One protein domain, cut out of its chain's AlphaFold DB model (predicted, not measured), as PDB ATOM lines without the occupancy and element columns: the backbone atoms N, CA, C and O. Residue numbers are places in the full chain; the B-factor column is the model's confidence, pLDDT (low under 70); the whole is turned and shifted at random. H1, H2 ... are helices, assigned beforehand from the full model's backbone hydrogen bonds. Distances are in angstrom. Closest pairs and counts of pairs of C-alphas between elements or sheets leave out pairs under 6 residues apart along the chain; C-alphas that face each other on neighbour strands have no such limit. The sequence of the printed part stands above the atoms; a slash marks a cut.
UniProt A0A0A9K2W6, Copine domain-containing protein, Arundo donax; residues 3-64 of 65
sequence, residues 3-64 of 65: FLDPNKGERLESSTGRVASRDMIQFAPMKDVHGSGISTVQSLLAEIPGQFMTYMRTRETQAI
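Overview. This is residues 3 to 64 of the 65 residues of the protein "Copine domain-containing protein" of Arundo donax (UniProt A0A0A9K2W6). The chain makes a flat, loose U: a winding stretch without named elements, residues 3 to 29, forms one side, the short helix H1 stands at the turn, and the helices H2 and H3 follow nearly in line along the other side. Residues 59 to 64, of which 59 to 63 belong to H3, stick out free. The printed part has 62 residues with three named helices, in the order H1, H2, H3, and no named strand. Its class is all helix, although under half of the residues, 29 of 62, are in named elements. The whole is loose, with a radius of gyration of the C-alphas of 14.5 A, and spans 47 by 27 by 12 A.

Along the chain. Residues 3 to 29 come first, from C-alpha 3 at (148.220, 173.865, 79.787). H1 is residues 30 to 33 and begins with C-alpha 30 at (137.126, 163.452, 73.373). H2 is residues 38 to 46, 12.0 A long. H3, the longest helix, is residues 48 to 63, 22.8 A long, and ends with C-alpha 63 at (144.585, 200.739, 63.590).

Arrangement. H1 and H2 only just touch, with 3 pairs of C-alphas within 8 A, and only at the corner by their link; the closest C-alphas are those of Val 33 and Thr 40, 6.3 A apart. H2 and H3 meet only through their link. H1 and H3 are apart. In H2 and H3 every O i to N i+4 pair is within hydrogen-bond range; H1 is too short for such a pair, and its 1 O i to N i+3 pair is within range.

Size, cuts and confidence. The C-alphas farthest apart, those of Gly 35 and Ile 64, are 48.2 A apart. The printed part has no cut. The links H1 to H2 and H2 to H3 are tight. Mean pLDDT of the printed part is 82.2; residues 34 to 38 and 60 to 64 are under 70.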
ATOM      1  N   PHE A   3     147.391 172.654  79.728       83.62
ATOM      2  CA  PHE A   3     148.220 173.865  79.787       83.62
ATOM      3  C   PHE A   3     148.007 174.837  78.606       83.62
ATOM      4  O   PHE A   3     148.460 175.971  78.672       83.62
ATOM      5  N   LEU A   4     147.370 174.388  77.516       85.81
ATOM      6  CA  LEU A   4     146.989 175.229  76.376       85.81
ATOM      7  C   LEU A   4     145.602 175.860  76.549       85.81
ATOM      8  O   LEU A   4     145.226 176.701  75.737       85.81
ATOM      9  N   ASP A   5     144.828 175.411  77.539       83.19
ATOM     10  CA  ASP A   5     143.506 175.951  77.830       83.19
ATOM     11  C   ASP A   5     143.662 177.190  78.727       83.19
ATOM     12  O   ASP A   5     144.172 177.069  79.843       83.19
ATOM     13  N   PRO A   6     143.223 178.375  78.286       77.44
ATOM     14  CA  PRO A   6     143.346 179.621  79.037       77.44
ATOM     15  C   PRO A   6     142.574 179.607  80.358       77.44
ATOM     16  O   PRO A   6     142.892 180.373  81.261       77.44
ATOM     17  N   ASN A   7     141.587 178.718  80.506       78.88
ATOM     18  CA  ASN A   7     140.828 178.570  81.743       78.88
ATOM     19  C   ASN A   7     141.539 177.682  82.779       78.88
ATOM     20  O   ASN A   7     141.092 177.596  83.923       78.88
ATOM     21  N   LYS A   8     142.610 176.979  82.385       79.12
ATOM     22  CA  LYS A   8     143.311 175.990  83.222       79.12
ATOM     23  C   LYS A   8     144.827 176.184  83.287       79.12
ATOM     24  O   LYS A   8     145.470 175.581  84.144       79.12
ATOM     25  N   GLY A   9     145.398 176.966  82.375       77.56
ATOM     26  CA  GLY A   9     146.831 177.200  82.234       77.56
ATOM     27  C   GLY A   9     147.221 178.669  82.374       77.56
ATOM     28  O   GLY A   9     146.389 179.548  82.582       77.56
ATOM     29  N   GLU A  10     148.521 178.924  82.259       83.94
ATOM     30  CA  GLU A  10     149.075 180.276  82.209       83.94
ATOM     31  C   GLU A  10     149.096 180.820  80.775       83.94
ATOM     32  O   GLU A  10     148.959 180.090  79.789       83.94
ATOM     33  N   ARG A  11     149.291 182.134  80.651       87.06
ATOM     34  CA  ARG A  11     149.343 182.817  79.359       87.06
ATOM     35  C   ARG A  11     150.521 182.296  78.537       87.06
ATOM     36  O   ARG A  11     151.653 182.287  79.007       87.06
ATOM     37  N   LEU A  12     150.257 181.893  77.296       90.75
ATOM     38  CA  LEU A  12     151.277 181.271  76.453       90.75
ATOM     39  C   LEU A  12     152.431 182.236  76.151       90.75
ATOM     40  O   LEU A  12     152.205 183.356  75.685       90.75
ATOM     41  N   GLU A  13     153.658 181.766  76.351       93.38
ATOM     42  CA  GLU A  13     154.895 182.484  76.040       93.38
ATOM     43  C   GLU A  13     155.692 181.722  74.974       93.38
ATOM     44  O   GLU A  13     155.843 180.500  75.031       93.38
ATOM     45  N   SER A  14     156.180 182.433  73.956       92.56
ATOM     46  CA  SER A  14     157.057 181.849  72.943       92.56
ATOM     47  C   SER A  14     158.451 181.584  73.511       92.56
ATOM     48  O   SER A  14     158.905 182.254  74.432       92.56
ATOM     49  N   SER A  15     159.218 180.710  72.860       95.38
ATOM     50  CA  SER A  15     160.645 180.513  73.169       95.38
ATOM     51  C   SER A  15     161.512 181.773  73.004       95.38
ATOM     52  O   SER A  15     162.673 181.780  73.399       95.38
ATOM     53  N   THR A  16     160.963 182.837  72.411       96.19
ATOM     54  CA  THR A  16     161.593 184.155  72.259       96.19
ATOM     55  C   THR A  16     161.129 185.174  73.305       96.19
ATOM     56  O   THR A  16     161.436 186.357  73.173       96.19
ATOM     57  N   GLY A  17     160.370 184.745  74.318       94.75
ATOM     58  CA  GLY A  17     159.882 185.593  75.406       94.75
ATOM     59  C   GLY A  17     158.648 186.431  75.064       94.75
ATOM     60  O   GLY A  17     158.295 187.358  75.791       94.75
ATOM     61  N   ARG A  18     157.989 186.176  73.923       93.94
ATOM     62  CA  ARG A  18     156.780 186.918  73.538       93.94
ATOM     63  C   ARG A  18     155.559 186.255  74.149       93.94
ATOM     64  O   ARG A  18     155.240 185.116  73.818       93.94
ATOM     65  N   VAL A  19     154.828 187.011  74.955       92.06
ATOM     66  CA  VAL A  19     153.567 186.567  75.550       92.06
ATOM     67  C   VAL A  19     152.415 186.773  74.561       92.06
ATOM     68  O   VAL A  19     152.311 187.817  73.909       92.06
ATOM     69  N   ALA A  20     151.538 185.777  74.437       90.69
ATOM     70  CA  ALA A  20     150.367 185.823  73.572       90.69
ATOM     71  C   ALA A  20     149.475 187.023  73.924       90.69
ATOM     72  O   ALA A  20     149.167 187.275  75.085       90.69
ATOM     73  N   SER A  21     149.018 187.786  72.932       88.69
ATOM     74  CA  SER A  21     148.206 188.987  73.182       88.69
ATOM     75  C   SER A  21     146.770 188.682  73.621       88.69
ATOM     76  O   SER A  21     146.110 189.560  74.171       88.69
ATOM     77  N   ARG A  22     146.304 187.452  73.402       86.12
ATOM     78  CA  ARG A  22     144.953 186.972  73.694       86.12
ATOM     79  C   ARG A  22     144.926 185.451  73.672       86.12
ATOM     80  O   ARG A  22     145.767 184.832  73.015       86.12
ATOM     81  N   ASP A  23     143.919 184.896  74.316       85.00
ATOM     82  CA  ASP A  23     143.679 183.462  74.337       85.00
ATOM     83  C   ASP A  23     142.998 183.013  73.042       85.00
ATOM     84  O   ASP A  23     142.116 183.697  72.517       85.00
ATOM     85  N   MET A  24     143.461 181.897  72.475       82.06
ATOM     86  CA  MET A  24     143.018 181.420  71.154       82.06
ATOM     87  C   MET A  24     142.880 179.900  71.050       82.06
ATOM     88  O   MET A  24     142.469 179.396  70.008       82.06
ATOM     89  N   ILE A  25     143.274 179.159  72.082       87.31
ATOM     90  CA  ILE A  25     143.260 177.697  72.078       87.31
ATOM     91  C   ILE A  25     142.361 177.253  73.213       87.31
ATOM     92  O   ILE A  25     142.390 177.846  74.280       87.31
ATOM     93  N   GLN A  26     141.570 176.213  72.990       85.00
ATOM     94  CA  GLN A  26     140.767 175.613  74.038       85.00
ATOM     95  C   GLN A  26     140.739 174.099  73.840       85.00
ATOM     96  O   GLN A  26     140.729 173.615  72.705       85.00
ATOM     97  N   PHE A  27     140.808 173.343  74.937       85.88
ATOM     98  CA  PHE A  27     141.035 171.901  74.886       85.88
ATOM     99  C   PHE A  27     139.995 171.128  75.696       85.88
ATOM    100  O   PHE A  27     139.832 171.343  76.893       85.88
ATOM    101  N   ALA A  28     139.364 170.143  75.055       83.44
ATOM    102  CA  ALA A  28     138.469 169.192  75.701       83.44
ATOM    103  C   ALA A  28     138.843 167.750  75.303       83.44
ATOM    104  O   ALA A  28     138.955 167.457  74.107       83.44
ATOM    105  N   PRO A  29     139.035 166.823  76.260       84.62
ATOM    106  CA  PRO A  29     139.234 165.411  75.951       84.62
ATOM    107  C   PRO A  29     138.010 164.792  75.257       84.62
ATOM    108  O   PRO A  29     136.892 164.866  75.757       84.62
ATOM    109  N   MET A  30     138.218 164.073  74.149       82.31
ATOM    110  CA  MET A  30     137.126 163.452  73.373       82.31
ATOM    111  C   MET A  30     136.313 162.405  74.162       82.31
ATOM    112  O   MET A  30     135.148 162.146  73.859       82.31
ATOM    113  N   LYS A  31     136.906 161.807  75.201       82.25
ATOM    114  CA  LYS A  31     136.204 160.901  76.125       82.25
ATOM    115  C   LYS A  31     135.065 161.599  76.883       82.25
ATOM    116  O   LYS A  31     134.046 160.971  77.144       82.25
ATOM    117  N   ASP A  32     135.201 162.901  77.140       76.31
ATOM    118  CA  ASP A  32     134.195 163.704  77.841       76.31
ATOM    119  C   ASP A  32     133.042 164.096  76.892       76.31
ATOM    120  O   ASP A  32     131.966 164.487  77.336       76.31
ATOM    121  N   VAL A  33     133.229 163.910  75.576       73.75
ATOM    122  CA  VAL A  33     132.234 164.202  74.531       73.75
ATOM    123  C   VAL A  33     131.154 163.102  74.416       73.75
ATOM    124  O   VAL A  33     130.017 163.382  74.043       73.75
ATOM    125  N   HIS A  34     131.457 161.848  74.778       64.31
ATOM    126  CA  HIS A  34     130.602 160.695  74.437       64.31
ATOM    127  C   HIS A  34     129.626 160.224  75.539       64.31
ATOM    128  O   HIS A  34     128.723 159.452  75.234       64.31
ATOM    129  N   GLY A  35     129.768 160.672  76.795       63.59
ATOM    130  CA  GLY A  35     128.917 160.225  77.922       63.59
ATOM    131  C   GLY A  35     127.880 161.249  78.414       63.59
ATOM    132  O   GLY A  35     126.793 160.873  78.839       63.59
ATOM    133  N   SER A  36     128.206 162.544  78.321       60.94
ATOM    134  CA  SER A  36     127.359 163.709  78.668       60.94
ATOM    135  C   SER A  36     127.649 164.921  77.761       60.94
ATOM    136  O   SER A  36     127.338 166.071  78.077       60.94
ATOM    137  N   GLY A  37     128.349 164.682  76.654       58.00
ATOM    138  CA  GLY A  37     129.296 165.646  76.110       58.00
ATOM    139  C   GLY A  37     128.783 166.616  75.059       58.00
ATOM    140  O   GLY A  37     129.559 167.429  74.556       58.00
ATOM    141  N   ILE A  38     127.471 166.626  74.808       64.81
ATOM    142  CA  ILE A  38     126.826 167.784  74.178       64.81
ATOM    143  C   ILE A  38     127.124 169.038  75.012       64.81
ATOM    144  O   ILE A  38     127.486 170.062  74.443       64.81
ATOM    145  N   SER A  39     127.082 168.940  76.348       78.69
ATOM    146  CA  SER A  39     127.394 170.068  77.233       78.69
ATOM    147  C   SER A  39     128.843 170.536  77.087       78.69
ATOM    148  O   SER A  39     129.087 171.736  77.084       78.69
ATOM    149  N   THR A  40     129.802 169.621  76.927       82.12
ATOM    150  CA  THR A  40     131.224 169.972  76.788       82.12
ATOM    151  C   THR A  40     131.496 170.709  75.478       82.12
ATOM    152  O   THR A  40     132.176 171.732  75.472       82.12
ATOM    153  N   VAL A  41     130.926 170.229  74.368       85.00
ATOM    154  CA  VAL A  41     131.050 170.903  73.065       85.00
ATOM    155  C   VAL A  41     130.300 172.236  73.066       85.00
ATOM    156  O   VAL A  41     130.801 173.219  72.529       85.00
ATOM    157  N   GLN A  42     129.128 172.310  73.698       85.81
ATOM    158  CA  GLN A  42     128.383 173.563  73.838       85.81
ATOM    159  C   GLN A  42     129.156 174.610  74.644       85.81
ATOM    160  O   GLN A  42     129.227 175.755  74.208       85.81
ATOM    161  N   SER A  43     129.772 174.230  75.768       84.44
ATOM    162  CA  SER A  43     130.624 175.132  76.551       84.44
ATOM    163  C   SER A  43     131.811 175.648  75.735       84.44
ATOM    164  O   SER A  43     132.070 176.846  75.746       84.44
ATOM    165  N   LEU A  44     132.460 174.778  74.952       87.19
ATOM    166  CA  LEU A  44     133.553 175.154  74.048       87.19
ATOM    167  C   LEU A  44     133.103 176.183  72.993       87.19
ATOM    168  O   LEU A  44     133.778 177.176  72.742       87.19
ATOM    169  N   LEU A  45     131.935 175.973  72.377       89.94
ATOM    170  CA  LEU A  45     131.397 176.891  71.366       89.94
ATOM    171  C   LEU A  45     130.897 178.216  71.965       89.94
ATOM    172  O   LEU A  45     130.928 179.241  71.280       89.94
ATOM    173  N   ALA A  46     130.457 178.216  73.225       89.94
ATOM    174  CA  ALA A  46     129.959 179.407  73.911       89.94
ATOM    175  C   ALA A  46     131.043 180.477  74.140       89.94
ATOM    176  O   ALA A  46     130.710 181.648  74.326       89.94
ATOM    177  N   GLU A  47     132.327 180.114  74.081       87.69
ATOM    178  CA  GLU A  47     133.446 181.046  74.264       87.69
ATOM    179  C   GLU A  47     133.848 181.792  72.981       87.69
ATOM    180  O   GLU A  47     134.438 182.875  73.050       87.69
ATOM    181  N   ILE A  48     133.469 181.280  71.801       90.31
ATOM    182  CA  ILE A  48     133.836 181.864  70.500       90.31
ATOM    183  C   ILE A  48     133.416 183.341  70.373       90.31
ATOM    184  O   ILE A  48     134.250 184.150  69.954       90.31
ATOM    185  N   PRO A  49     132.187 183.757  70.749       92.62
ATOM    186  CA  PRO A  49     131.799 185.165  70.667       92.62
ATOM    187  C   PRO A  49     132.695 186.086  71.511       92.62
ATOM    188  O   PRO A  49     133.064 187.172  71.062       92.62
ATOM    189  N   GLY A  50     133.097 185.649  72.711       89.62
ATOM    190  CA  GLY A  50     133.983 186.413  73.594       89.62
ATOM    191  C   GLY A  50     135.398 186.560  73.027       89.62
ATOM    192  O   GLY A  50     135.962 187.662  73.017       89.62
ATOM    193  N   GLN A  51     135.949 185.474  72.478       88.62
ATOM    194  CA  GLN A  51     137.247 185.480  71.797       88.62
ATOM    195  C   GLN A  51     137.224 186.381  70.553       88.62
ATOM    196  O   GLN A  51     138.148 187.170  70.332       88.62
ATOM    197  N   PHE A  52     136.136 186.342  69.779       90.31
ATOM    198  CA  PHE A  52     135.945 187.209  68.619       90.31
ATOM    199  C   PHE A  52     135.918 188.694  69.006       90.31
ATOM    200  O   PHE A  52     136.644 189.497  68.421       90.31
ATOM    201  N   MET A  53     135.147 189.075  70.027       91.00
ATOM    202  CA  MET A  53     135.090 190.471  70.482       91.00
ATOM    203  C   MET A  53     136.436 190.954  71.036       91.00
ATOM    204  O   MET A  53     136.834 192.095  70.792       91.00
ATOM    205  N   THR A  54     137.168 190.078  71.730       89.88
ATOM    206  CA  THR A  54     138.539 190.355  72.182       89.88
ATOM    207  C   THR A  54     139.457 190.638  70.996       89.88
ATOM    208  O   THR A  54     140.183 191.635  70.990       89.88
ATOM    209  N   TYR A  55     139.386 189.817  69.948       89.44
ATOM    210  CA  TYR A  55     140.132 190.044  68.717       89.44
ATOM    211  C   TYR A  55     139.783 191.388  68.066       89.44
ATOM    212  O   TYR A  55     140.694 192.174  67.799       89.44
ATOM    213  N   MET A  56     138.493 191.678  67.872       90.19
ATOM    214  CA  MET A  56     138.023 192.912  67.230       90.19
ATOM    215  C   MET A  56     138.518 194.160  67.965       90.19
ATOM    216  O   MET A  56     139.127 195.031  67.347       90.19
ATOM    217  N   ARG A  57     138.390 194.194  69.297       87.56
ATOM    218  CA  ARG A  57     138.877 195.311  70.117       87.56
ATOM    219  C   ARG A  57     140.383 195.515  69.972       87.56
ATOM    220  O   ARG A  57     140.832 196.636  69.774       87.56
ATOM    221  N   THR A  58     141.166 194.433  70.035       82.81
ATOM    222  CA  THR A  58     142.630 194.530  69.895       82.81
ATOM    223  C   THR A  58     143.066 194.980  68.500       82.81
ATOM    224  O   THR A  58     144.092 195.645  68.364       82.81
ATOM    225  N   ARG A  59     142.296 194.647  67.458       80.62
ATOM    226  CA  ARG A  59     142.551 195.126  66.096       80.62
ATOM    227  C   ARG A  59     142.238 196.604  65.926       80.62
ATOM    228  O   ARG A  59     143.056 197.314  65.351       80.62
ATOM    229  N   GLU A  60     141.102 197.067  66.435       66.81
ATOM    230  CA  GLU A  60     140.730 198.484  66.366       66.81
ATOM    231  C   GLU A  60     141.745 199.363  67.105       66.81
ATOM    232  O   GLU A  60     142.163 200.388  66.578       66.81
ATOM    233  N   THR A  61     142.256 198.919  68.258       58.50
ATOM    234  CA  THR A  61     143.312 199.648  68.980       58.50
ATOM    235  C   THR A  61     144.645 199.728  68.228       58.50
ATOM    236  O   THR A  61     145.402 200.659  68.467       58.50
ATOM    237  N   GLN A  62     144.943 198.781  67.330       57.69
ATOM    238  CA  GLN A  62     146.166 198.793  66.512       57.69
ATOM    239  C   GLN A  62     146.038 199.651  65.248       57.69
ATOM    240  O   GLN A  62     147.048 200.039  64.676       57.69
ATOM    241  N   ALA A  63     144.817 199.927  64.785       56.69
ATOM    242  CA  ALA A  63     144.585 200.739  63.590       56.69
ATOM    243  C   ALA A  63     144.650 202.254  63.866       56.69
ATOM    244  O   ALA A  63     144.700 203.039  62.922       56.69
ATOM    245  N   ILE A  64     144.622 202.660  65.141       52.19
ATOM    246  CA  ILE A  64     144.559 204.066  65.583       52.19
ATOM    247  C   ILE A  64     145.906 204.527  66.195       52.19
ATOM    248  O   ILE A  64     146.018 205.652  66.673       52.19
TER     249      ILE A  64